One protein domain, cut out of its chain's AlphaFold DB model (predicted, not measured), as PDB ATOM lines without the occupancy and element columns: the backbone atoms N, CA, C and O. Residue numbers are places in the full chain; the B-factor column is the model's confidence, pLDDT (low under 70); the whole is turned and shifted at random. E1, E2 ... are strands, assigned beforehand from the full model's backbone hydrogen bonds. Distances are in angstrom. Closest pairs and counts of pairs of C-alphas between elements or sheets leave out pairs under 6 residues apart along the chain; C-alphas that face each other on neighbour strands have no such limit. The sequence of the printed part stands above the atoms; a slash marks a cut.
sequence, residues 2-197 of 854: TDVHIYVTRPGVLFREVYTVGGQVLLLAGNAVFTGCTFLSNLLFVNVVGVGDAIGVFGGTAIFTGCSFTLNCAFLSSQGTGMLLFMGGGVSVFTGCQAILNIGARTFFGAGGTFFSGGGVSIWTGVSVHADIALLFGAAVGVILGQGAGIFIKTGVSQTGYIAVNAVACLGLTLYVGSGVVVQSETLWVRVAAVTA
ATOM      1  N   THR A   2      21.606  98.096  22.297       80.38
ATOM      2  CA  THR A   2      22.381  98.218  21.056       80.38
ATOM      3  C   THR A   2      23.728  98.840  21.407       80.38
ATOM      4  O   THR A   2      23.745  99.964  21.889       80.38
ATOM      5  N   ASP A   3      24.830  98.107  21.225       80.31
ATOM      6  CA  ASP A   3      26.184  98.517  21.653       80.31
ATOM      7  C   ASP A   3      26.260  98.890  23.157       80.31
ATOM      8  O   ASP A   3      26.203 100.059  23.545       80.31
ATOM      9  N   VAL A   4      26.272  97.872  24.031       66.62
ATOM     10  CA  VAL A   4      26.101  98.033  25.490       66.62
ATOM     11  C   VAL A   4      27.073  97.148  26.269       66.62
ATOM     12  O   VAL A   4      27.196  95.960  25.977       66.62
ATOM     13  N   HIS A   5      27.717  97.722  27.288       84.94
ATOM     14  CA  HIS A   5      28.865  97.139  27.992       84.94
ATOM     15  C   HIS A   5      28.695  97.266  29.514       84.94
ATOM     16  O   HIS A   5      28.403  98.360  29.995       84.94
ATOM     17  N   ILE A   6      28.857  96.177  30.282       74.56
ATOM     18  CA  ILE A   6      28.599  96.160  31.739       74.56
ATOM     19  C   ILE A   6      29.673  95.348  32.486       74.56
ATOM     20  O   ILE A   6      29.721  94.120  32.397       74.56
ATOM     21  N   TYR A   7      30.510  96.028  33.271       82.56
ATOM     22  CA  TYR A   7      31.675  95.456  33.956       82.56
ATOM     23  C   TYR A   7      31.605  95.659  35.477       82.56
ATOM     24  O   TYR A   7      31.321  96.761  35.943       82.56
ATOM     25  N   VAL A   8      31.914  94.617  36.262       70.88
ATOM     26  CA  VAL A   8      32.083  94.691  37.729       70.88
ATOM     27  C   VAL A   8      33.244  93.782  38.148       70.88
ATOM     28  O   VAL A   8      33.242  92.609  37.778       70.88
ATOM     29  N   THR A   9      34.209  94.279  38.930       80.38
ATOM     30  CA  THR A   9      35.340  93.482  39.457       80.38
ATOM     31  C   THR A   9      35.377  93.465  40.993       80.38
ATOM     32  O   THR A   9      35.130  94.481  41.645       80.38
ATOM     33  N   ARG A  10      35.637  92.282  41.579       69.69
ATOM     34  CA  ARG A  10      35.677  92.007  43.035       69.69
ATOM     35  C   ARG A  10      36.638  90.833  43.341       69.69
ATOM     36  O   ARG A  10      36.215  89.688  43.190       69.69
ATOM     37  N   PRO A  11      37.902  91.067  43.746       66.31
ATOM     38  CA  PRO A  11      38.873  89.998  44.003       66.31
ATOM     39  C   PRO A  11      38.999  89.616  45.490       66.31
ATOM     40  O   PRO A  11      39.005  88.434  45.830       66.31
ATOM     41  N   GLY A  12      39.093  90.592  46.399       61.31
ATOM     42  CA  GLY A  12      39.326  90.372  47.827       61.31
ATOM     43  C   GLY A  12      38.031  90.094  48.579       61.31
ATOM     44  O   GLY A  12      37.510  90.969  49.268       61.31
ATOM     45  N   VAL A  13      37.514  88.865  48.482       52.09
ATOM     46  CA  VAL A  13      36.274  88.427  49.160       52.09
ATOM     47  C   VAL A  13      36.505  88.159  50.662       52.09
ATOM     48  O   VAL A  13      36.220  87.087  51.197       52.09
ATOM     49  N   LEU A  14      37.065  89.158  51.349       50.94
ATOM     50  CA  LEU A  14      37.101  89.275  52.804       50.94
ATOM     51  C   LEU A  14      35.918  90.135  53.261       50.94
ATOM     52  O   LEU A  14      35.497  91.037  52.543       50.94
ATOM     53  N   PHE A  15      35.430  89.862  54.475       50.84
ATOM     54  CA  PHE A  15      34.078  90.197  54.952       50.84
ATOM     55  C   PHE A  15      33.012  89.430  54.155       50.84
ATOM     56  O   PHE A  15      32.739  89.685  52.992       50.84
ATOM     57  N   ARG A  16      32.463  88.390  54.792       55.59
ATOM     58  CA  ARG A  16      31.853  87.221  54.131       55.59
ATOM     59  C   ARG A  16      30.397  87.451  53.679       55.59
ATOM     60  O   ARG A  16      29.573  86.551  53.795       55.59
ATOM     61  N   GLU A  17      30.101  88.653  53.182       56.34
ATOM     62  CA  GLU A  17      28.751  89.177  52.939       56.34
ATOM     63  C   GLU A  17      28.612  89.767  51.524       56.34
ATOM     64  O   GLU A  17      28.729  90.972  51.308       56.34
ATOM     65  N   VAL A  18      28.363  88.902  50.538       62.94
ATOM     66  CA  VAL A  18      28.116  89.301  49.139       62.94
ATOM     67  C   VAL A  18      26.742  88.778  48.718       62.94
ATOM     68  O   VAL A  18      26.605  87.861  47.909       62.94
ATOM     69  N   TYR A  19      25.698  89.326  49.337       65.44
ATOM     70  CA  TYR A  19      24.301  88.932  49.128       65.44
ATOM     71  C   TYR A  19      23.687  89.775  47.989       65.44
ATOM     72  O   TYR A  19      22.713  90.506  48.174       65.44
ATOM     73  N   THR A  20      24.313  89.722  46.808       63.16
ATOM     74  CA  THR A  20      24.000  90.545  45.622       63.16
ATOM     75  C   THR A  20      22.913  89.896  44.757       63.16
ATOM     76  O   THR A  20      23.194  89.290  43.717       63.16
ATOM     77  N   VAL A  21      21.657  89.966  45.204       68.00
ATOM     78  CA  VAL A  21      20.525  89.250  44.594       68.00
ATOM     79  C   VAL A  21      20.249  89.751  43.172       68.00
ATOM     80  O   VAL A  21      20.005  90.936  42.941       68.00
ATOM     81  N   GLY A  22      20.260  88.819  42.215       69.69
ATOM     82  CA  GLY A  22      20.014  89.078  40.792       69.69
ATOM     83  C   GLY A  22      21.249  89.445  39.962       69.69
ATOM     84  O   GLY A  22      21.145  89.506  38.741       69.69
ATOM     85  N   GLY A  23      22.416  89.656  40.580       70.44
ATOM     86  CA  GLY A  23      23.618  90.090  39.857       70.44
ATOM     87  C   GLY A  23      23.468  91.484  39.232       70.44
ATOM     88  O   GLY A  23      22.665  92.293  39.699       70.44
ATOM     89  N   GLN A  24      24.268  91.780  38.197       74.38
ATOM     90  CA  GLN A  24      24.449  93.134  37.641       74.38
ATOM     91  C   GLN A  24      23.138  93.893  37.364       74.38
ATOM     92  O   GLN A  24      23.036  95.062  37.740       74.38
ATOM     93  N   VAL A  25      22.171  93.248  36.699       78.19
ATOM     94  CA  VAL A  25      20.924  93.855  36.201       78.19
ATOM     95  C   VAL A  25      19.784  92.838  36.311       78.19
ATOM     96  O   VAL A  25      19.882  91.748  35.756       78.19
ATOM     97  N   LEU A  26      18.686  93.199  36.981       74.69
ATOM     98  CA  LEU A  26      17.539  92.311  37.243       74.69
ATOM     99  C   LEU A  26      16.283  92.748  36.458       74.69
ATOM    100  O   LEU A  26      15.241  93.065  37.029       74.69
ATOM    101  N   LEU A  27      16.403  92.808  35.128       80.06
ATOM    102  CA  LEU A  27      15.362  93.296  34.215       80.06
ATOM    103  C   LEU A  27      14.144  92.352  34.169       80.06
ATOM    104  O   LEU A  27      14.122  91.394  33.404       80.06
ATOM    105  N   LEU A  28      13.138  92.643  35.001       67.88
ATOM    106  CA  LEU A  28      11.920  91.829  35.170       67.88
ATOM    107  C   LEU A  28      10.597  92.591  34.938       67.88
ATOM    108  O   LEU A  28       9.536  91.972  34.946       67.88
ATOM    109  N   ALA A  29      10.630  93.915  34.757       65.56
ATOM    110  CA  ALA A  29       9.442  94.756  34.578       65.56
ATOM    111  C   ALA A  29       9.779  96.062  33.838       65.56
ATOM    112  O   ALA A  29      10.930  96.489  33.847       65.56
ATOM    113  N   GLY A  30       8.776  96.727  33.257       78.62
ATOM    114  CA  GLY A  30       8.942  98.037  32.613       78.62
ATOM    115  C   GLY A  30       9.860  98.027  31.384       78.62
ATOM    116  O   GLY A  30      10.100  96.985  30.776       78.62
ATOM    117  N   ASN A  31      10.357  99.210  31.014       85.56
ATOM    118  CA  ASN A  31      11.212  99.419  29.848       85.56
ATOM    119  C   ASN A  31      12.611  99.905  30.258       85.56
ATOM    120  O   ASN A  31      12.752 100.808  31.093       85.56
ATOM    121  N   ALA A  32      13.638  99.395  29.573       86.94
ATOM    122  CA  ALA A  32      14.993  99.935  29.626       86.94
ATOM    123  C   ALA A  32      15.663  99.881  28.239       86.94
ATOM    124  O   ALA A  32      15.878  98.813  27.658       86.94
ATOM    125  N   VAL A  33      15.982 101.057  27.703       90.81
ATOM    126  CA  VAL A  33      16.612 101.280  26.399       90.81
ATOM    127  C   VAL A  33      18.038 101.767  26.627       90.81
ATOM    128  O   VAL A  33      18.279 102.675  27.416       90.81
ATOM    129  N   PHE A  34      18.982 101.158  25.916       89.88
ATOM    130  CA  PHE A  34      20.410 101.440  26.013       89.88
ATOM    131  C   PHE A  34      21.003 101.381  24.601       89.88
ATOM    132  O   PHE A  34      20.873 100.339  23.945       89.88
ATOM    133  N   THR A  35      21.632 102.473  24.169       90.94
ATOM    134  CA  THR A  35      22.182 102.672  22.820       90.94
ATOM    135  C   THR A  35      23.562 103.331  22.923       90.94
ATOM    136  O   THR A  35      23.641 104.508  23.272       90.94
ATOM    137  N   GLY A  36      24.656 102.602  22.676       82.06
ATOM    138  CA  GLY A  36      26.023 103.109  22.889       82.06
ATOM    139  C   GLY A  36      26.258 103.460  24.363       82.06
ATOM    140  O   GLY A  36      26.301 104.639  24.724       82.06
ATOM    141  N   CYS A  37      26.262 102.454  25.243       85.31
ATOM    142  CA  CYS A  37      26.143 102.653  26.695       85.31
ATOM    143  C   CYS A  37      27.087 101.770  27.521       85.31
ATOM    144  O   CYS A  37      27.102 100.550  27.360       85.31
ATOM    145  N   THR A  38      27.795 102.376  28.475       87.56
ATOM    146  CA  THR A  38      28.859 101.718  29.246       87.56
ATOM    147  C   THR A  38      28.644 101.849  30.754       87.56
ATOM    148  O   THR A  38      28.384 102.935  31.268       87.56
ATOM    149  N   PHE A  39      28.804 100.742  31.477       78.88
ATOM    150  CA  PHE A  39      28.734 100.665  32.937       78.88
ATOM    151  C   PHE A  39      29.976  99.937  33.469       78.88
ATOM    152  O   PHE A  39      30.312  98.858  32.982       78.88
ATOM    153  N   LEU A  40      30.657 100.507  34.464       83.38
ATOM    154  CA  LEU A  40      31.934 100.004  34.982       83.38
ATOM    155  C   LEU A  40      32.014 100.139  36.506       83.38
ATOM    156  O   LEU A  40      31.803 101.222  37.047       83.38
ATOM    157  N   SER A  41      32.399  99.079  37.217       75.81
ATOM    158  CA  SER A  41      32.780  99.196  38.625       75.81
ATOM    159  C   SER A  41      33.957  98.312  39.024       75.81
ATOM    160  O   SER A  41      34.043  97.161  38.600       75.81
ATOM    161  N   ASN A  42      34.848  98.841  39.865       83.69
ATOM    162  CA  ASN A  42      36.009  98.117  40.383       83.69
ATOM    163  C   ASN A  42      36.122  98.254  41.901       83.69
ATOM    164  O   ASN A  42      36.069  99.363  42.439       83.69
ATOM    165  N   LEU A  43      36.293  97.119  42.578       75.06
ATOM    166  CA  LEU A  43      36.358  97.014  44.034       75.06
ATOM    167  C   LEU A  43      37.535  96.137  44.467       75.06
ATOM    168  O   LEU A  43      37.931  95.254  43.710       75.06
ATOM    169  N   LEU A  44      38.058  96.329  45.685       80.69
ATOM    170  CA  LEU A  44      39.108  95.460  46.245       80.69
ATOM    171  C   LEU A  44      38.579  94.559  47.374       80.69
ATOM    172  O   LEU A  44      38.683  93.342  47.251       80.69
ATOM    173  N   PHE A  45      37.949  95.133  48.407       75.50
ATOM    174  CA  PHE A  45      37.333  94.432  49.548       75.50
ATOM    175  C   PHE A  45      35.869  94.844  49.715       75.50
ATOM    176  O   PHE A  45      35.550  96.021  49.544       75.50
ATOM    177  N   VAL A  46      34.968  93.897  50.005       76.19
ATOM    178  CA  VAL A  46      33.545  94.096  49.687       76.19
ATOM    179  C   VAL A  46      32.545  93.393  50.617       76.19
ATOM    180  O   VAL A  46      32.433  92.173  50.631       76.19
ATOM    181  N   ASN A  47      31.718  94.200  51.288       67.88
ATOM    182  CA  ASN A  47      30.408  93.832  51.828       67.88
ATOM    183  C   ASN A  47      29.314  94.531  50.993       67.88
ATOM    184  O   ASN A  47      29.269  95.764  50.926       67.88
ATOM    185  N   VAL A  48      28.441  93.757  50.341       71.31
ATOM    186  CA  VAL A  48      27.258  94.269  49.625       71.31
ATOM    187  C   VAL A  48      26.084  93.327  49.854       71.31
ATOM    188  O   VAL A  48      26.173  92.122  49.621       71.31
ATOM    189  N   VAL A  49      24.956  93.905  50.255       66.62
ATOM    190  CA  VAL A  49      23.687  93.211  50.503       66.62
ATOM    191  C   VAL A  49      22.592  93.987  49.790       66.62
ATOM    192  O   VAL A  49      22.432  95.179  50.054       66.62
ATOM    193  N   GLY A  50      21.864  93.353  48.868       68.75
ATOM    194  CA  GLY A  50      20.866  94.076  48.084       68.75
ATOM    195  C   GLY A  50      20.256  93.323  46.911       68.75
ATOM    196  O   GLY A  50      20.574  92.165  46.659       68.75
ATOM    197  N   VAL A  51      19.381  94.016  46.178       65.94
ATOM    198  CA  VAL A  51      18.679  93.505  44.987       65.94
ATOM    199  C   VAL A  51      18.975  94.403  43.785       65.94
ATOM    200  O   VAL A  51      18.761  95.615  43.852       65.94
ATOM    201  N   GLY A  52      19.465  93.804  42.693       68.00
ATOM    202  CA  GLY A  52      20.056  94.519  41.558       68.00
ATOM    203  C   GLY A  52      21.412  95.112  41.949       68.00
ATOM    204  O   GLY A  52      21.474  96.131  42.632       68.00
ATOM    205  N   ASP A  53      22.500  94.456  41.549       70.38
ATOM    206  CA  ASP A  53      23.849  94.745  42.043       70.38
ATOM    207  C   ASP A  53      24.401  96.074  41.512       70.38
ATOM    208  O   ASP A  53      24.685  96.979  42.290       70.38
ATOM    209  N   ALA A  54      24.497  96.234  40.189       69.94
ATOM    210  CA  ALA A  54      24.988  97.467  39.570       69.94
ATOM    211  C   ALA A  54      23.832  98.402  39.182       69.94
ATOM    212  O   ALA A  54      23.856  99.589  39.524       69.94
ATOM    213  N   ILE A  55      22.818  97.855  38.501       77.81
ATOM    214  CA  ILE A  55      21.690  98.594  37.928       77.81
ATOM    215  C   ILE A  55      20.364  97.995  38.416       77.81
ATOM    216  O   ILE A  55      19.968  96.896  38.019       77.81
ATOM    217  N   GLY A  56      19.649  98.752  39.244       68.69
ATOM    218  CA  GLY A  56      18.219  98.588  39.482       68.69
ATOM    219  C   GLY A  56      17.411  99.468  38.529       68.69
ATOM    220  O   GLY A  56      17.738 100.642  38.366       68.69
ATOM    221  N   VAL A  57      16.351  98.942  37.917       64.19
ATOM    222  CA  VAL A  57      15.383  99.733  37.136       64.19
ATOM    223  C   VAL A  57      13.953  99.419  37.653       64.19
ATOM    224  O   VAL A  57      13.748  99.634  38.844       64.19
ATOM    225  N   PHE A  58      12.915  98.879  36.997       48.91
ATOM    226  CA  PHE A  58      12.710  98.159  35.727       48.91
ATOM    227  C   PHE A  58      12.837  98.890  34.360       48.91
ATOM    228  O   PHE A  58      13.489  98.392  33.447       48.91
ATOM    229  N   GLY A  59      12.288 100.092  34.134       56.94
ATOM    230  CA  GLY A  59      11.599 101.012  35.055       56.94
ATOM    231  C   GLY A  59      10.117 100.689  35.306       56.94
ATOM    232  O   GLY A  59       9.797  99.618  35.805       56.94
ATOM    233  N   GLY A  60       9.163 101.586  35.027       80.94
ATOM    234  CA  GLY A  60       9.320 102.880  34.344       80.94
ATOM    235  C   GLY A  60       9.812 102.752  32.896       80.94
ATOM    236  O   GLY A  60       9.713 101.684  32.296       80.94
ATOM    237  N   THR A  61      10.383 103.827  32.351       86.94
ATOM    238  CA  THR A  61      11.128 103.826  31.082       86.94
ATOM    239  C   THR A  61      12.465 104.541  31.249       86.94
ATOM    240  O   THR A  61      12.518 105.769  31.313       86.94
ATOM    241  N   ALA A  62      13.549 103.768  31.312       87.19
ATOM    242  CA  ALA A  62      14.912 104.293  31.267       87.19
ATOM    243  C   ALA A  62      15.397 104.356  29.812       87.19
ATOM    244  O   ALA A  62      15.266 103.367  29.091       87.19
ATOM    245  N   ILE A  63      15.948 105.489  29.374       90.69
ATOM    246  CA  ILE A  63      16.510 105.659  28.026       90.69
ATOM    247  C   ILE A  63      17.917 106.235  28.155       90.69
ATOM    248  O   ILE A  63      18.085 107.382  28.557       90.69
ATOM    249  N   PHE A  64      18.923 105.453  27.776       89.56
ATOM    250  CA  PHE A  64      20.327 105.854  27.742       89.56
ATOM    251  C   PHE A  64      20.827 105.841  26.291       89.56
ATOM    252  O   PHE A  64      20.676 104.833  25.595       89.56
ATOM    253  N   THR A  65      21.408 106.949  25.826       91.62
ATOM    254  CA  THR A  65      21.952 107.101  24.465       91.62
ATOM    255  C   THR A  65      23.280 107.855  24.516       91.62
ATOM    256  O   THR A  65      23.303 109.044  24.832       91.62
ATOM    257  N   GLY A  66      24.396 107.184  24.214       79.06
ATOM    258  CA  GLY A  66      25.736 107.758  24.390       79.06
ATOM    259  C   GLY A  66      26.037 108.038  25.866       79.06
ATOM    260  O   GLY A  66      26.234 109.192  26.251       79.06
ATOM    261  N   CYS A  67      25.999 107.001  26.708       87.81
ATOM    262  CA  CYS A  67      26.059 107.146  28.167       87.81
ATOM    263  C   CYS A  67      27.151 106.314  28.840       87.81
ATOM    264  O   CYS A  67      27.517 105.240  28.365       87.81
ATOM    265  N   SER A  68      27.636 106.801  29.984       88.69
ATOM    266  CA  SER A  68      28.737 106.183  30.728       88.69
ATOM    267  C   SER A  68      28.576 106.347  32.243       88.69
ATOM    268  O   SER A  68      28.336 107.452  32.730       88.69
ATOM    269  N   PHE A  69      28.713 105.259  33.002       81.44
ATOM    270  CA  PHE A  69      28.599 105.257  34.464       81.44
ATOM    271  C   PHE A  69      29.735 104.446  35.103       81.44
ATOM    272  O   PHE A  69      29.869 103.255  34.817       81.44
ATOM    273  N   THR A  70      30.512 105.063  36.001       85.94
ATOM    274  CA  THR A  70      31.718 104.452  36.598       85.94
ATOM    275  C   THR A  70      31.759 104.580  38.125       85.94
ATOM    276  O   THR A  70      31.574 105.676  38.652       85.94
ATOM    277  N   LEU A  71      32.052 103.485  38.840       79.94
ATOM    278  CA  LEU A  71      32.232 103.455  40.302       79.94
ATOM    279  C   LEU A  71      33.479 102.665  40.722       79.94
ATOM    280  O   LEU A  71      33.507 101.442  40.590       79.94
ATOM    281  N   ASN A  72      34.460 103.321  41.336       85.25
ATOM    282  CA  ASN A  72      35.658 102.670  41.877       85.25
ATOM    283  C   ASN A  72      35.718 102.835  43.407       85.25
ATOM    284  O   ASN A  72      35.559 103.948  43.903       85.25
ATOM    285  N   CYS A  73      35.943 101.763  44.175       79.81
ATOM    286  CA  CYS A  73      36.075 101.840  45.641       79.81
ATOM    287  C   CYS A  73      36.941 100.708  46.214       79.81
ATOM    288  O   CYS A  73      36.567  99.542  46.115       79.81
ATOM    289  N   ALA A  74      38.072 101.023  46.852       83.25
ATOM    290  CA  ALA A  74      38.970  99.979  47.358       83.25
ATOM    291  C   ALA A  74      38.356  99.182  48.527       83.25
ATOM    292  O   ALA A  74      38.304  97.955  48.461       83.25
ATOM    293  N   PHE A  75      37.844  99.846  49.567       77.06
ATOM    294  CA  PHE A  75      37.247  99.188  50.739       77.06
ATOM    295  C   PHE A  75      35.761  99.541  50.865       77.06
ATOM    296  O   PHE A  75      35.417 100.649  51.277       77.06
ATOM    297  N   LEU A  76      34.876  98.605  50.523       81.06
ATOM    298  CA  LEU A  76      33.436  98.835  50.430       81.06
ATOM    299  C   LEU A  76      32.635  98.068  51.489       81.06
ATOM    300  O   LEU A  76      32.666  96.841  51.538       81.06
ATOM    301  N   SER A  77      31.794  98.790  52.222       70.50
ATOM    302  CA  SER A  77      30.517  98.300  52.738       70.50
ATOM    303  C   SER A  77      29.390  99.165  52.167       70.50
ATOM    304  O   SER A  77      29.407 100.391  52.308       70.50
ATOM    305  N   SER A  78      28.443  98.557  51.451       71.69
ATOM    306  CA  SER A  78      27.342  99.274  50.796       71.69
ATOM    307  C   SER A  78      26.101  98.395  50.662       71.69
ATOM    308  O   SER A  78      25.984  97.631  49.705       71.69
ATOM    309  N   GLN A  79      25.158  98.531  51.591       62.06
ATOM    310  CA  GLN A  79      23.926  97.731  51.622       62.06
ATOM    311  C   GLN A  79      22.707  98.552  51.159       62.06
ATOM    312  O   GLN A  79      22.588  99.733  51.492       62.06
ATOM    313  N   GLY A  80      21.810  97.952  50.368       56.25
ATOM    314  CA  GLY A  80      20.669  98.637  49.747       56.25
ATOM    315  C   GLY A  80      20.288  98.060  48.378       56.25
ATOM    316  O   GLY A  80      19.971  96.879  48.276       56.25
ATOM    317  N   THR A  81      20.288  98.878  47.322       62.22
ATOM    318  CA  THR A  81      19.989  98.447  45.937       62.22
ATOM    319  C   THR A  81      20.726  99.303  44.898       62.22
ATOM    320  O   THR A  81      20.936 100.496  45.123       62.22
ATOM    321  N   GLY A  82      21.087  98.713  43.749       59.09
ATOM    322  CA  GLY A  82      21.645  99.401  42.576       59.09
ATOM    323  C   GLY A  82      22.877 100.251  42.885       59.09
ATOM    324  O   GLY A  82      22.779 101.472  42.987       59.09
ATOM    325  N   MET A  83      24.043  99.620  43.050       69.19
ATOM    326  CA  MET A  83      25.276 100.254  43.543       69.19
ATOM    327  C   MET A  83      25.772 101.418  42.661       69.19
ATOM    328  O   MET A  83      26.438 102.320  43.168       69.19
ATOM    329  N   LEU A  84      25.402 101.441  41.375       68.06
ATOM    330  CA  LEU A  84      25.623 102.559  40.451       68.06
ATOM    331  C   LEU A  84      24.328 103.322  40.136       68.06
ATOM    332  O   LEU A  84      24.306 104.549  40.203       68.06
ATOM    333  N   LEU A  85      23.234 102.626  39.829       75.81
ATOM    334  CA  LEU A  85      21.965 103.268  39.483       75.81
ATOM    335  C   LEU A  85      20.779 102.464  40.020       75.81
ATOM    336  O   LEU A  85      20.759 101.243  39.891       75.81
ATOM    337  N   PHE A  86      19.779 103.142  40.586       73.38
ATOM    338  CA  PHE A  86      18.484 102.541  40.921       73.38
ATOM    339  C   PHE A  86      17.318 103.413  40.435       73.38
ATOM    340  O   PHE A  86      17.155 104.537  40.905       73.38
ATOM    341  N   MET A  87      16.493 102.906  39.516       74.50
ATOM    342  CA  MET A  87      15.409 103.652  38.864       74.50
ATOM    343  C   MET A  87      14.046 102.952  38.993       74.50
ATOM    344  O   MET A  87      13.527 102.367  38.044       74.50
ATOM    345  N   GLY A  88      13.449 103.039  40.183       56.66
ATOM    346  CA  GLY A  88      12.203 102.353  40.552       56.66
ATOM    347  C   GLY A  88      10.908 102.899  39.925       56.66
ATOM    348  O   GLY A  88       9.861 102.815  40.559       56.66
ATOM    349  N   GLY A  89      10.956 103.499  38.731       58.34
ATOM    350  CA  GLY A  89       9.786 104.034  38.028       58.34
ATOM    351  C   GLY A  89      10.106 105.214  37.105       58.34
ATOM    352  O   GLY A  89      11.263 105.447  36.760       58.34
ATOM    353  N   GLY A  90       9.065 105.956  36.719       78.50
ATOM    354  CA  GLY A  90       9.177 107.229  35.994       78.50
ATOM    355  C   GLY A  90       9.655 107.116  34.543       78.50
ATOM    356  O   GLY A  90       9.681 106.031  33.956       78.50
ATOM    357  N   VAL A  91      10.044 108.258  33.975       85.31
ATOM    358  CA  VAL A  91      10.794 108.373  32.716       85.31
ATOM    359  C   VAL A  91      12.095 109.100  33.021       85.31
ATOM    360  O   VAL A  91      12.055 110.177  33.612       85.31
ATOM    361  N   SER A  92      13.228 108.555  32.584       86.19
ATOM    362  CA  SER A  92      14.521 109.242  32.665       86.19
ATOM    363  C   SER A  92      15.303 109.012  31.377       86.19
ATOM    364  O   SER A  92      15.688 107.883  31.063       86.19
ATOM    365  N   VAL A  93      15.489 110.096  30.623       89.44
ATOM    366  CA  VAL A  93      16.213 110.147  29.350       89.44
ATOM    367  C   VAL A  93      17.595 110.742  29.588       89.44
ATOM    368  O   VAL A  93      17.708 111.817  30.175       89.44
ATOM    369  N   PHE A  94      18.631 110.067  29.101       89.19
ATOM    370  CA  PHE A  94      20.027 110.475  29.194       89.19
ATOM    371  C   PHE A  94      20.657 110.433  27.794       89.19
ATOM    372  O   PHE A  94      20.734 109.365  27.183       89.19
ATOM    373  N   THR A  95      21.111 111.585  27.297       90.25
ATOM    374  CA  THR A  95      21.618 111.758  25.924       90.25
ATOM    375  C   THR A  95      22.985 112.442  25.937       90.25
ATOM    376  O   THR A  95      23.075 113.645  26.183       90.25
ATOM    377  N   GLY A  96      24.067 111.700  25.685       74.69
ATOM    378  CA  GLY A  96      25.431 112.239  25.787       74.69
ATOM    379  C   GLY A  96      25.808 112.593  27.231       74.69
ATOM    380  O   GLY A  96      26.234 113.715  27.499       74.69
ATOM    381  N   CYS A  97      25.576 111.673  28.173       85.56
ATOM    382  CA  CYS A  97      25.641 111.941  29.617       85.56
ATOM    383  C   CYS A  97      26.537 110.942  30.367       85.56
ATOM    384  O   CYS A  97      26.440 109.735  30.134       85.56
ATOM    385  N   GLN A  98      27.357 111.425  31.309       87.94
ATOM    386  CA  GLN A  98      28.301 110.602  32.079       87.94
ATOM    387  C   GLN A  98      28.286 110.905  33.589       87.94
ATOM    388  O   GLN A  98      28.165 112.063  33.990       87.94
ATOM    389  N   ALA A  99      28.475 109.872  34.421       80.25
ATOM    390  CA  ALA A  99      28.673 110.004  35.868       80.25
ATOM    391  C   ALA A  99      29.798 109.103  36.416       80.25
ATOM    392  O   ALA A  99      29.890 107.930  36.054       80.25
ATOM    393  N   ILE A 100      30.642 109.641  37.305       86.88
ATOM    394  CA  ILE A 100      31.828 108.958  37.858       86.88
ATOM    395  C   ILE A 100      31.924 109.166  39.378       86.88
ATOM    396  O   ILE A 100      31.838 110.300  39.854       86.88
ATOM    397  N   LEU A 101      32.169 108.092  40.135       78.25
ATOM    398  CA  LEU A 101      32.416 108.121  41.581       78.25
ATOM    399  C   LEU A 101      33.682 107.306  41.925       78.25
ATOM    400  O   LEU A 101      33.731 106.114  41.624       78.25
ATOM    401  N   ASN A 102      34.685 107.905  42.579       87.31
ATOM    402  CA  ASN A 102      35.875 107.190  43.072       87.31
ATOM    403  C   ASN A 102      36.030 107.307  44.596       87.31
ATOM    404  O   ASN A 102      35.739 108.350  45.181       87.31
ATOM    405  N   ILE A 103      36.507 106.240  45.247       80.44
ATOM    406  CA  ILE A 103      36.589 106.149  46.710       80.44
ATOM    407  C   ILE A 103      37.827 105.371  47.176       80.44
ATOM    408  O   ILE A 103      38.154 104.322  46.620       80.44
ATOM    409  N   GLY A 104      38.442 105.811  48.277       82.94
ATOM    410  CA  GLY A 104      39.312 104.957  49.091       82.94
ATOM    411  C   GLY A 104      38.486 103.929  49.876       82.94
ATOM    412  O   GLY A 104      38.401 102.766  49.480       82.94
ATOM    413  N   ALA A 105      37.828 104.363  50.956       79.00
ATOM    414  CA  ALA A 105      36.947 103.519  51.770       79.00
ATOM    415  C   ALA A 105      35.538 104.114  51.961       79.00
ATOM    416  O   ALA A 105      35.385 105.321  52.154       79.00
ATOM    417  N   ARG A 106      34.508 103.255  51.935       80.75
ATOM    418  CA  ARG A 106      33.079 103.596  52.062       80.75
ATOM    419  C   ARG A 106      32.365 102.650  53.021       80.75
ATOM    420  O   ARG A 106      32.380 101.446  52.798       80.75
ATOM    421  N   THR A 107      31.635 103.210  53.983       68.06
ATOM    422  CA  THR A 107      30.613 102.502  54.772       68.06
ATOM    423  C   THR A 107      29.271 103.197  54.577       68.06
ATOM    424  O   THR A 107      29.100 104.346  54.992       68.06
ATOM    425  N   PHE A 108      28.335 102.523  53.903       70.31
ATOM    426  CA  PHE A 108      27.122 103.141  53.373       70.31
ATOM    427  C   PHE A 108      25.870 102.253  53.457       70.31
ATOM    428  O   PHE A 108      25.934 101.045  53.230       70.31
ATOM    429  N   PHE A 109      24.714 102.887  53.675       61.81
ATOM    430  CA  PHE A 109      23.391 102.261  53.598       61.81
ATOM    431  C   PHE A 109      22.442 103.105  52.732       61.81
ATOM    432  O   PHE A 109      22.247 104.291  53.007       61.81
ATOM    433  N   GLY A 110      21.836 102.522  51.692       69.25
ATOM    434  CA  GLY A 110      20.895 103.254  50.836       69.25
ATOM    435  C   GLY A 110      20.647 102.683  49.438       69.25
ATOM    436  O   GLY A 110      21.435 101.903  48.903       69.25
ATOM    437  N   ALA A 111      19.542 103.111  48.826       64.69
ATOM    438  CA  ALA A 111      19.179 102.777  47.447       64.69
ATOM    439  C   ALA A 111      19.804 103.767  46.449       64.69
ATOM    440  O   ALA A 111      19.846 104.971  46.709       64.69
ATOM    441  N   GLY A 112      20.252 103.275  45.292       60.03
ATOM    442  CA  GLY A 112      20.911 104.093  44.272       60.03
ATOM    443  C   GLY A 112      22.315 104.516  44.697       60.03
ATOM    444  O   GLY A 112      22.594 105.694  44.927       60.03
ATOM    445  N   GLY A 113      23.207 103.532  44.818       64.38
ATOM    446  CA  GLY A 113      24.548 103.664  45.392       64.38
ATOM    447  C   GLY A 113      25.506 104.617  44.665       64.38
ATOM    448  O   GLY A 113      26.582 104.882  45.206       64.38
ATOM    449  N   THR A 114      25.123 105.143  43.495       61.84
ATOM    450  CA  THR A 114      25.669 106.378  42.903       61.84
ATOM    451  C   THR A 114      24.525 107.319  42.495       61.84
ATOM    452  O   THR A 114      24.478 108.438  43.005       61.84
ATOM    453  N   PHE A 115      23.547 106.869  41.695       69.94
ATOM    454  CA  PHE A 115      22.307 107.605  41.374       69.94
ATOM    455  C   PHE A 115      21.028 106.869  41.806       69.94
ATOM    456  O   PHE A 115      20.931 105.649  41.672       69.94
ATOM    457  N   PHE A 116      20.001 107.626  42.211       67.00
ATOM    458  CA  PHE A 116      18.622 107.147  42.391       67.00
ATOM    459  C   PHE A 116      17.635 107.953  41.532       67.00
ATOM    460  O   PHE A 116      17.756 109.171  41.431       67.00
ATOM    461  N   SER A 117      16.633 107.289  40.952       73.00
ATOM    462  CA  SER A 117      15.640 107.872  40.042       73.00
ATOM    463  C   SER A 117      14.226 107.354  40.335       73.00
ATOM    464  O   SER A 117      13.800 106.328  39.807       73.00
ATOM    465  N   GLY A 118      13.485 108.082  41.168       59.00
ATOM    466  CA  GLY A 118      12.059 107.876  41.413       59.00
ATOM    467  C   GLY A 118      11.157 108.308  40.250       59.00
ATOM    468  O   GLY A 118      11.623 108.716  39.182       59.00
ATOM    469  N   GLY A 119       9.844 108.218  40.486       59.69
ATOM    470  CA  GLY A 119       8.755 108.306  39.501       59.69
ATOM    471  C   GLY A 119       8.514 109.645  38.789       59.69
ATOM    472  O   GLY A 119       7.397 109.879  38.340       59.69
ATOM    473  N   GLY A 120       9.509 110.526  38.698       80.25
ATOM    474  CA  GLY A 120       9.439 111.754  37.901       80.25
ATOM    475  C   GLY A 120       9.515 111.531  36.383       80.25
ATOM    476  O   GLY A 120       9.635 110.405  35.897       80.25
ATOM    477  N   VAL A 121       9.485 112.639  35.641       83.44
ATOM    478  CA  VAL A 121       9.749 112.710  34.195       83.44
ATOM    479  C   VAL A 121      10.981 113.588  33.996       83.44
ATOM    480  O   VAL A 121      10.954 114.776  34.307       83.44
ATOM    481  N   SER A 122      12.071 112.979  33.537       79.31
ATOM    482  CA  SER A 122      13.440 113.476  33.695       79.31
ATOM    483  C   SER A 122      14.189 113.457  32.361       79.31
ATOM    484  O   SER A 122      14.210 112.436  31.671       79.31
ATOM    485  N   ILE A 123      14.776 114.591  31.967       84.31
ATOM    486  CA  ILE A 123      15.422 114.778  30.656       84.31
ATOM    487  C   ILE A 123      16.815 115.383  30.850       84.31
ATOM    488  O   ILE A 123      16.947 116.540  31.247       84.31
ATOM    489  N   TRP A 124      17.856 114.595  30.580       80.38
ATOM    490  CA  TRP A 124      19.266 114.957  30.734       80.38
ATOM    491  C   TRP A 124      19.967 114.898  29.372       80.38
ATOM    492  O   TRP A 124      20.016 113.833  28.757       80.38
ATOM    493  N   THR A 125      20.550 116.002  28.904       82.25
ATOM    494  CA  THR A 125      21.317 116.049  27.642       82.25
ATOM    495  C   THR A 125      22.636 116.798  27.828       82.25
ATOM    496  O   THR A 125      22.634 117.928  28.312       82.25
ATOM    497  N   GLY A 126      23.764 116.188  27.449       60.53
ATOM    498  CA  GLY A 126      25.095 116.796  27.590       60.53
ATOM    499  C   GLY A 126      25.539 116.997  29.045       60.53
ATOM    500  O   GLY A 126      26.146 118.017  29.359       60.53
ATOM    501  N   VAL A 127      25.175 116.080  29.948       83.38
ATOM    502  CA  VAL A 127      25.370 116.225  31.406       83.38
ATOM    503  C   VAL A 127      26.599 115.452  31.888       83.38
ATOM    504  O   VAL A 127      26.723 114.259  31.608       83.38
ATOM    505  N   SER A 128      27.470 116.096  32.669       85.25
ATOM    506  CA  SER A 128      28.697 115.487  33.214       85.25
ATOM    507  C   SER A 128      28.754 115.587  34.739       85.25
ATOM    508  O   SER A 128      28.486 116.646  35.309       85.25
ATOM    509  N   VAL A 129      29.065 114.476  35.414       77.06
ATOM    510  CA  VAL A 129      28.908 114.336  36.871       77.06
ATOM    511  C   VAL A 129      30.077 113.588  37.515       77.06
ATOM    512  O   VAL A 129      30.458 112.513  37.055       77.06
ATOM    513  N   HIS A 130      30.620 114.120  38.613       84.81
ATOM    514  CA  HIS A 130      31.813 113.571  39.265       84.81
ATOM    515  C   HIS A 130      31.809 113.733  40.799       84.81
ATOM    516  O   HIS A 130      31.402 114.781  41.308       84.81
ATOM    517  N   ALA A 131      32.293 112.719  41.532       76.31
ATOM    518  CA  ALA A 131      32.657 112.818  42.949       76.31
ATOM    519  C   ALA A 131      33.844 111.901  43.330       76.31
ATOM    520  O   ALA A 131      33.727 110.677  43.246       76.31
ATOM    521  N   ASP A 132      34.933 112.483  43.834       84.56
ATOM    522  CA  ASP A 132      36.047 111.764  44.471       84.56
ATOM    523  C   ASP A 132      35.961 111.881  45.999       84.56
ATOM    524  O   ASP A 132      35.762 112.977  46.533       84.56
ATOM    525  N   ILE A 133      36.088 110.756  46.715       76.12
ATOM    526  CA  ILE A 133      35.830 110.679  48.160       76.12
ATOM    527  C   ILE A 133      36.795 109.697  48.854       76.12
ATOM    528  O   ILE A 133      36.524 108.501  48.918       76.12
ATOM    529  N   ALA A 134      37.922 110.149  49.411       78.00
ATOM    530  CA  ALA A 134      38.912 109.216  49.979       78.00
ATOM    531  C   ALA A 134      38.369 108.404  51.183       78.00
ATOM    532  O   ALA A 134      38.581 107.191  51.247       78.00
ATOM    533  N   LEU A 135      37.606 109.038  52.082       69.56
ATOM    534  CA  LEU A 135      36.881 108.402  53.192       69.56
ATOM    535  C   LEU A 135      35.403 108.819  53.193       69.56
ATOM    536  O   LEU A 135      35.097 110.009  53.274       69.56
ATOM    537  N   LEU A 136      34.489 107.844  53.150       77.50
ATOM    538  CA  LEU A 136      33.038 108.053  53.122       77.50
ATOM    539  C   LEU A 136      32.298 107.249  54.200       77.50
ATOM    540  O   LEU A 136      32.343 106.019  54.219       77.50
ATOM    541  N   PHE A 137      31.497 107.946  55.002       59.53
ATOM    542  CA  PHE A 137      30.518 107.355  55.916       59.53
ATOM    543  C   PHE A 137      29.141 107.984  55.668       59.53
ATOM    544  O   PHE A 137      29.064 109.192  55.435       59.53
ATOM    545  N   GLY A 138      28.044 107.220  55.726       63.84
ATOM    546  CA  GLY A 138      26.702 107.821  55.697       63.84
ATOM    547  C   GLY A 138      25.554 106.948  55.196       63.84
ATOM    548  O   GLY A 138      25.695 105.741  55.004       63.84
ATOM    549  N   ALA A 139      24.411 107.592  54.958       61.94
ATOM    550  CA  ALA A 139      23.214 106.995  54.371       61.94
ATOM    551  C   ALA A 139      22.489 107.997  53.453       61.94
ATOM    552  O   ALA A 139      22.479 109.201  53.722       61.94
ATOM    553  N   ALA A 140      21.903 107.508  52.355       62.28
ATOM    554  CA  ALA A 140      21.268 108.345  51.331       62.28
ATOM    555  C   ALA A 140      20.253 107.573  50.468       62.28
ATOM    556  O   ALA A 140      20.138 106.350  50.546       62.28
ATOM    557  N   VAL A 141      19.556 108.297  49.590       65.69
ATOM    558  CA  VAL A 141      18.773 107.744  48.474       65.69
ATOM    559  C   VAL A 141      19.251 108.469  47.218       65.69
ATOM    560  O   VAL A 141      18.852 109.602  46.965       65.69
ATOM    561  N   GLY A 142      20.182 107.843  46.493       63.38
ATOM    562  CA  GLY A 142      21.089 108.523  45.565       63.38
ATOM    563  C   GLY A 142      22.317 109.081  46.294       63.38
ATOM    564  O   GLY A 142      22.182 109.915  47.185       63.38
ATOM    565  N   VAL A 143      23.523 108.618  45.944       66.62
ATOM    566  CA  VAL A 143      24.768 109.011  46.644       66.62
ATOM    567  C   VAL A 143      25.391 110.280  46.069       66.62
ATOM    568  O   VAL A 143      25.760 111.166  46.832       66.62
ATOM    569  N   ILE A 144      25.468 110.419  44.744       59.22
ATOM    570  CA  ILE A 144      25.775 111.701  44.092       59.22
ATOM    571  C   ILE A 144      24.486 112.493  43.860       59.22
ATOM    572  O   ILE A 144      24.462 113.690  44.141       59.22
ATOM    573  N   LEU A 145      23.433 111.834  43.359       69.19
ATOM    574  CA  LEU A 145      22.145 112.453  43.043       69.19
ATOM    575  C   LEU A 145      20.979 111.493  43.285       69.19
ATOM    576  O   LEU A 145      20.989 110.365  42.785       69.19
ATOM    577  N   GLY A 146      19.956 111.974  43.990       66.88
ATOM    578  CA  GLY A 146      18.619 111.382  44.026       66.88
ATOM    579  C   GLY A 146      17.585 112.207  43.246       66.88
ATOM    580  O   GLY A 146      17.639 113.437  43.223       66.88
ATOM    581  N   GLN A 147      16.626 111.524  42.624       74.25
ATOM    582  CA  GLN A 147      15.425 112.090  42.000       74.25
ATOM    583  C   GLN A 147      14.177 111.494  42.665       74.25
ATOM    584  O   GLN A 147      14.067 110.276  42.789       74.25
ATOM    585  N   GLY A 148      13.239 112.351  43.072       55.69
ATOM    586  CA  GLY A 148      11.926 111.988  43.603       55.69
ATOM    587  C   GLY A 148      10.860 111.863  42.508       55.69
ATOM    588  O   GLY A 148      10.952 110.994  41.642       55.69
ATOM    589  N   ALA A 149       9.835 112.718  42.561       61.34
ATOM    590  CA  ALA A 149       8.674 112.689  41.669       61.34
ATOM    591  C   ALA A 149       8.273 114.110  41.227       61.34
ATOM    592  O   ALA A 149       7.535 114.813  41.914       61.34
ATOM    593  N   GLY A 150       8.779 114.537  40.071       72.88
ATOM    594  CA  GLY A 150       8.503 115.838  39.456       72.88
ATOM    595  C   GLY A 150       8.906 115.865  37.980       72.88
ATOM    596  O   GLY A 150       9.418 114.872  37.461       72.88
ATOM    597  N   ILE A 151       8.680 116.996  37.313       71.06
ATOM    598  CA  ILE A 151       9.090 117.246  35.923       71.06
ATOM    599  C   ILE A 151      10.447 117.957  35.956       71.06
ATOM    600  O   ILE A 151      10.590 118.987  36.613       71.06
ATOM    601  N   PHE A 152      11.453 117.386  35.299       70.06
ATOM    602  CA  PHE A 152      12.862 117.615  35.617       70.06
ATOM    603  C   PHE A 152      13.713 117.704  34.339       70.06
ATOM    604  O   PHE A 152      13.702 116.797  33.509       70.06
ATOM    605  N   ILE A 153      14.446 118.810  34.165       67.25
ATOM    606  CA  ILE A 153      15.221 119.105  32.943       67.25
ATOM    607  C   ILE A 153      16.658 119.501  33.300       67.25
ATOM    608  O   ILE A 153      16.865 120.323  34.199       67.25
ATOM    609  N   LYS A 154      17.634 118.926  32.578       63.28
ATOM    610  CA  LYS A 154      19.083 119.162  32.686       63.28
ATOM    611  C   LYS A 154      19.776 119.150  31.311       63.28
ATOM    612  O   LYS A 154      20.240 118.104  30.862       63.28
ATOM    613  N   THR A 155      19.925 120.307  30.674       66.31
ATOM    614  CA  THR A 155      20.762 120.490  29.472       66.31
ATOM    615  C   THR A 155      22.110 121.106  29.849       66.31
ATOM    616  O   THR A 155      22.152 122.065  30.618       66.31
ATOM    617  N   GLY A 156      23.219 120.536  29.360       47.06
ATOM    618  CA  GLY A 156      24.586 121.050  29.562       47.06
ATOM    619  C   GLY A 156      25.107 121.035  31.009       47.06
ATOM    620  O   GLY A 156      26.134 121.644  31.300       47.06
ATOM    621  N   VAL A 157      24.384 120.389  31.929       73.31
ATOM    622  CA  VAL A 157      24.581 120.535  33.381       73.31
ATOM    623  C   VAL A 157      25.858 119.853  33.858       73.31
ATOM    624  O   VAL A 157      26.154 118.720  33.470       73.31
ATOM    625  N   SER A 158      26.576 120.517  34.761       81.50
ATOM    626  CA  SER A 158      27.817 120.004  35.345       81.50
ATOM    627  C   SER A 158      27.717 119.842  36.864       81.50
ATOM    628  O   SER A 158      27.104 120.653  37.562       81.50
ATOM    629  N   GLN A 159      28.312 118.770  37.386       71.56
ATOM    630  CA  GLN A 159      28.349 118.448  38.813       71.56
ATOM    631  C   GLN A 159      29.744 117.939  39.194       71.56
ATOM    632  O   GLN A 159      30.266 117.032  38.542       71.56
ATOM    633  N   THR A 160      30.365 118.469  40.250       80.88
ATOM    634  CA  THR A 160      31.728 118.053  40.651       80.88
ATOM    635  C   THR A 160      31.944 118.074  42.166       80.88
ATOM    636  O   THR A 160      31.452 118.961  42.859       80.88
ATOM    637  N   GLY A 161      32.726 117.136  42.699       71.50
ATOM    638  CA  GLY A 161      33.190 117.188  44.084       71.50
ATOM    639  C   GLY A 161      34.494 116.432  44.309       71.50
ATOM    640  O   GLY A 161      34.712 115.382  43.714       71.50
ATOM    641  N   TYR A 162      35.339 116.971  45.188       74.62
ATOM    642  CA  TYR A 162      36.617 116.381  45.597       74.62
ATOM    643  C   TYR A 162      36.719 116.449  47.124       74.62
ATOM    644  O   TYR A 162      36.621 117.538  47.697       74.62
ATOM    645  N   ILE A 163      36.838 115.297  47.788       66.88
ATOM    646  CA  ILE A 163      36.717 115.166  49.245       66.88
ATOM    647  C   ILE A 163      37.760 114.192  49.805       66.88
ATOM    648  O   ILE A 163      37.839 113.043  49.369       66.88
ATOM    649  N   ALA A 164      38.493 114.598  50.848       72.81
ATOM    650  CA  ALA A 164      39.302 113.660  51.632       72.81
ATOM    651  C   ALA A 164      38.474 112.912  52.704       72.81
ATOM    652  O   ALA A 164      38.544 111.688  52.770       72.81
ATOM    653  N   VAL A 165      37.647 113.603  53.501       56.09
ATOM    654  CA  VAL A 165      36.792 112.991  54.543       56.09
ATOM    655  C   VAL A 165      35.339 113.452  54.409       56.09
ATOM    656  O   VAL A 165      35.076 114.647  54.279       56.09
ATOM    657  N   ASN A 166      34.385 112.514  54.443       65.12
ATOM    658  CA  ASN A 166      32.977 112.768  54.129       65.12
ATOM    659  C   ASN A 166      31.995 112.115  55.118       65.12
ATOM    660  O   ASN A 166      32.185 110.972  55.540       65.12
ATOM    661  N   ALA A 167      30.905 112.827  55.412       56.06
ATOM    662  CA  ALA A 167      29.775 112.359  56.207       56.06
ATOM    663  C   ALA A 167      28.461 112.710  55.485       56.06
ATOM    664  O   ALA A 167      28.069 113.876  55.415       56.06
ATOM    665  N   VAL A 168      27.786 111.704  54.927       56.16
ATOM    666  CA  VAL A 168      26.581 111.884  54.103       56.16
ATOM    667  C   VAL A 168      25.319 111.575  54.908       56.16
ATOM    668  O   VAL A 168      25.043 110.427  55.247       56.16
ATOM    669  N   ALA A 169      24.529 112.618  55.162       58.34
ATOM    670  CA  ALA A 169      23.159 112.546  55.679       58.34
ATOM    671  C   ALA A 169      22.211 113.378  54.786       58.34
ATOM    672  O   ALA A 169      21.435 114.205  55.255       58.34
ATOM    673  N   CYS A 170      22.355 113.226  53.468       48.44
ATOM    674  CA  CYS A 170      21.632 113.982  52.442       48.44
ATOM    675  C   CYS A 170      21.415 113.102  51.202       48.44
ATOM    676  O   CYS A 170      22.192 112.183  50.950       48.44
ATOM    677  N   LEU A 171      20.357 113.366  50.427       50.44
ATOM    678  CA  LEU A 171      19.909 112.518  49.306       50.44
ATOM    679  C   LEU A 171      20.680 112.804  48.000       50.44
ATOM    680  O   LEU A 171      20.108 112.930  46.919       50.44
ATOM    681  N   GLY A 172      21.993 112.976  48.140       47.09
ATOM    682  CA  GLY A 172      22.919 113.323  47.074       47.09
ATOM    683  C   GLY A 172      24.026 114.264  47.550       47.09
ATOM    684  O   GLY A 172      23.789 115.262  48.236       47.09
ATOM    685  N   LEU A 173      25.262 113.932  47.183       50.16
ATOM    686  CA  LEU A 173      26.454 114.737  47.435       50.16
ATOM    687  C   LEU A 173      26.494 115.977  46.535       50.16
ATOM    688  O   LEU A 173      26.860 117.053  47.003       50.16
ATOM    689  N   THR A 174      26.096 115.826  45.269       47.88
ATOM    690  CA  THR A 174      26.334 116.820  44.209       47.88
ATOM    691  C   THR A 174      25.090 117.145  43.370       47.88
ATOM    692  O   THR A 174      25.224 117.810  42.345       47.88
ATOM    693  N   LEU A 175      23.895 116.671  43.752       59.31
ATOM    694  CA  LEU A 175      22.581 117.313  43.524       59.31
ATOM    695  C   LEU A 175      21.447 116.517  44.209       59.31
ATOM    696  O   LEU A 175      21.648 115.375  44.601       59.31
ATOM    697  N   TYR A 176      20.231 117.067  44.271       59.03
ATOM    698  CA  TYR A 176      18.992 116.326  44.563       59.03
ATOM    699  C   TYR A 176      17.788 116.969  43.845       59.03
ATOM    700  O   TYR A 176      17.827 118.155  43.499       59.03
ATOM    701  N   VAL A 177      16.714 116.196  43.635       66.06
ATOM    702  CA  VAL A 177      15.398 116.647  43.143       66.06
ATOM    703  C   VAL A 177      14.283 116.033  43.984       66.06
ATOM    704  O   VAL A 177      14.166 114.814  44.055       66.06
ATOM    705  N   GLY A 178      13.423 116.877  44.561       51.28
ATOM    706  CA  GLY A 178      12.214 116.455  45.277       51.28
ATOM    707  C   GLY A 178      11.019 116.234  44.345       51.28
ATOM    708  O   GLY A 178      10.807 115.131  43.842       51.28
ATOM    709  N   SER A 179      10.221 117.282  44.143       63.56
ATOM    710  CA  SER A 179       8.980 117.269  43.357       63.56
ATOM    711  C   SER A 179       8.665 118.653  42.768       63.56
ATOM    712  O   SER A 179       9.386 119.616  43.032       63.56
ATOM    713  N   GLY A 180       7.607 118.752  41.956       57.47
ATOM    714  CA  GLY A 180       7.221 119.980  41.244       57.47
ATOM    715  C   GLY A 180       7.839 120.078  39.845       57.47
ATOM    716  O   GLY A 180       8.106 119.053  39.216       57.47
ATOM    717  N   VAL A 181       8.058 121.303  39.356       55.75
ATOM    718  CA  VAL A 181       8.756 121.589  38.087       55.75
ATOM    719  C   VAL A 181      10.159 122.102  38.412       55.75
ATOM    720  O   VAL A 181      10.317 123.181  38.977       55.75
ATOM    721  N   VAL A 182      11.179 121.307  38.095       47.00
ATOM    722  CA  VAL A 182      12.534 121.441  38.645       47.00
ATOM    723  C   VAL A 182      13.554 121.573  37.513       47.00
ATOM    724  O   VAL A 182      14.084 120.590  36.991       47.00
ATOM    725  N   VAL A 183      13.826 122.816  37.109       53.19
ATOM    726  CA  VAL A 183      14.769 123.132  36.024       53.19
ATOM    727  C   VAL A 183      16.174 123.338  36.591       53.19
ATOM    728  O   VAL A 183      16.520 124.405  37.106       53.19
ATOM    729  N   GLN A 184      16.985 122.285  36.492       52.28
ATOM    730  CA  GLN A 184      18.414 122.293  36.839       52.28
ATOM    731  C   GLN A 184      19.300 122.465  35.588       52.28
ATOM    732  O   GLN A 184      20.522 122.504  35.691       52.28
ATOM    733  N   SER A 185      18.670 122.578  34.416       51.28
ATOM    734  CA  SER A 185      19.243 122.967  33.128       51.28
ATOM    735  C   SER A 185      20.128 124.214  33.238       51.28
ATOM    736  O   SER A 185      19.875 125.081  34.073       51.28
ATOM    737  N   GLU A 186      21.196 124.264  32.436       41.16
ATOM    738  CA  GLU A 186      22.194 125.346  32.393       41.16
ATOM    739  C   GLU A 186      22.975 125.595  33.708       41.16
ATOM    740  O   GLU A 186      23.778 126.525  33.776       41.16
ATOM    741  N   THR A 187      22.796 124.776  34.756       52.19
ATOM    742  CA  THR A 187      23.494 124.962  36.045       52.19
ATOM    743  C   THR A 187      24.828 124.210  36.161       52.19
ATOM    744  O   THR A 187      25.093 123.207  35.494       52.19
ATOM    745  N   LEU A 188      25.662 124.696  37.082       51.03
ATOM    746  CA  LEU A 188      26.828 124.016  37.639       51.03
ATOM    747  C   LEU A 188      26.651 123.986  39.161       51.03
ATOM    748  O   LEU A 188      26.409 125.038  39.754       51.03
ATOM    749  N   TRP A 189      26.822 122.826  39.802       54.97
ATOM    750  CA  TRP A 189      26.919 122.762  41.266       54.97
ATOM    751  C   TRP A 189      28.078 121.883  41.760       54.97
ATOM    752  O   TRP A 189      28.504 120.937  41.094       54.97
ATOM    753  N   VAL A 190      28.637 122.249  42.918       63.97
ATOM    754  CA  VAL A 190      29.924 121.754  43.422       63.97
ATOM    755  C   VAL A 190      29.894 121.577  44.942       63.97
ATOM    756  O   VAL A 190      29.390 122.451  45.648       63.97
ATOM    757  N   ARG A 191      30.501 120.493  45.448       62.59
ATOM    758  CA  ARG A 191      30.790 120.291  46.883       62.59
ATOM    759  C   ARG A 191      32.215 119.753  47.082       62.59
ATOM    760  O   ARG A 191      32.524 118.656  46.630       62.59
ATOM    761  N   VAL A 192      33.076 120.501  47.773       60.44
ATOM    762  CA  VAL A 192      34.497 120.160  48.023       60.44
ATOM    763  C   VAL A 192      34.802 120.096  49.527       60.44
ATOM    764  O   VAL A 192      34.150 120.777  50.321       60.44
ATOM    765  N   ALA A 193      35.779 119.274  49.931       57.56
ATOM    766  CA  ALA A 193      36.183 119.120  51.333       57.56
ATOM    767  C   ALA A 193      37.616 118.588  51.527       57.56
ATOM    768  O   ALA A 193      38.171 117.903  50.671       57.56
ATOM    769  N   ALA A 194      38.179 118.840  52.711       72.62
ATOM    770  CA  ALA A 194      39.407 118.205  53.196       72.62
ATOM    771  C   ALA A 194      39.048 117.347  54.419       72.62
ATOM    772  O   ALA A 194      38.540 116.239  54.262       72.62
ATOM    773  N   VAL A 195      39.171 117.905  55.628       59.06
ATOM    774  CA  VAL A 195      38.321 117.486  56.756       59.06
ATOM    775  C   VAL A 195      36.840 117.713  56.414       59.06
ATOM    776  O   VAL A 195      36.527 118.516  55.535       59.06
ATOM    777  N   THR A 196      35.945 116.999  57.102       51.00
ATOM    778  CA  THR A 196      34.514 116.862  56.775       51.00
ATOM    779  C   THR A 196      33.807 118.194  56.505       51.00
ATOM    780  O   THR A 196      33.460 118.922  57.441       51.00
ATOM    781  N   ALA A 197      33.574 118.490  55.222       57.78
ATOM    782  CA  ALA A 197      33.055 119.775  54.762       57.78
ATOM    783  C   ALA A 197      32.090 119.681  53.561       57.78
ATOM    784  O   ALA A 197      31.942 118.640  52.921       57.78
TER     785      ALA A 197
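This is residues 2 to 197 of the 854 residues of an uncharacterized protein of Nannochloropsis salina CCMP1776 (UniProt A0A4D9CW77). The printed part is wound in stacked turns, a solenoid: the long strands E3, E4 and E5 each fold back in a wide bend and stack one beside the next, and shorter strands continue the stack as further turns. E1 and E2 lie beside E3 at one end of the stack, E12 and E13 at the other. The printed part has 196 residues, with no named helix and thirteen named strands, E1 to E13 in chain order, in one branched, twisted sheet of parallel neighbours; the class is all strand. The whole is compact, with a radius of gyration of the C-alphas of 15.4 A and spans of 42 by 39 by 26 A.

Start at E1, residues 2 to 9, parallel to E3, residues 31 to 51, at 3 degrees; N 5 and O 37 are within hydrogen-bond range, 2.9 A. E2, residues 18 to 21, lies on the same side of E3 as E1, with N 19 and O 48 at 2.9 A. On the other side of E3 find E4, residues 61 to 81, with N 33 and O 62 at 2.8 A. Next to E4 is its parallel neighbour E5, residues 91 to 111, with N 63 and O 92 at 2.9 A. E3 bends by 151 degrees at residue 47, E4 by 154 degrees at residue 78 and E5 by 159 degrees at residue 108. On the other side of E5 from E4 look for E7, residues 121 to 125, with N 93 and O 122 at 2.9 A, and E8, residues 128 to 141, with N 100 and O 129 at 2.9 A. E9, residues 145 to 155, has E7 and E6, residues 115 to 117, on one side, with N 123 and O 152 at 2.9 A and N 116 and O 145 at 3.0 A. On the other side of E9 is E12, residues 175 to 183, with N 148 and O 177 at 2.8 A. E10, residues 158 to 160, and E11, residues 162 to 168, neighbour E8, with N 130 and O 159 at 2.9 A and N 134 and O 163 at 2.9 A. E13, residues 188 to 190, neighbours E10, with N 160 and O 189 at 3.2 A.

Find C-alpha 2 at (22.381, 98.218, 21.056), from which E1 runs 23.0 A. E3 begins at C-alpha 31, (11.212, 99.419, 29.848); from first to last C-alpha it is 17.9 A, E4 18.1 A, E5 17.9 A and E8 19.8 A. E13 ends at C-alpha 190, (29.924, 121.754, 43.422).

The C-alphas farthest apart are those of Leu 14 and Val 181, 45.4 A. The printed part has no cut, and no link is long. The mean pLDDT of the printed part is 70.5; 96 residues are under 70, among them residues 10 to 22 and 165 to 193.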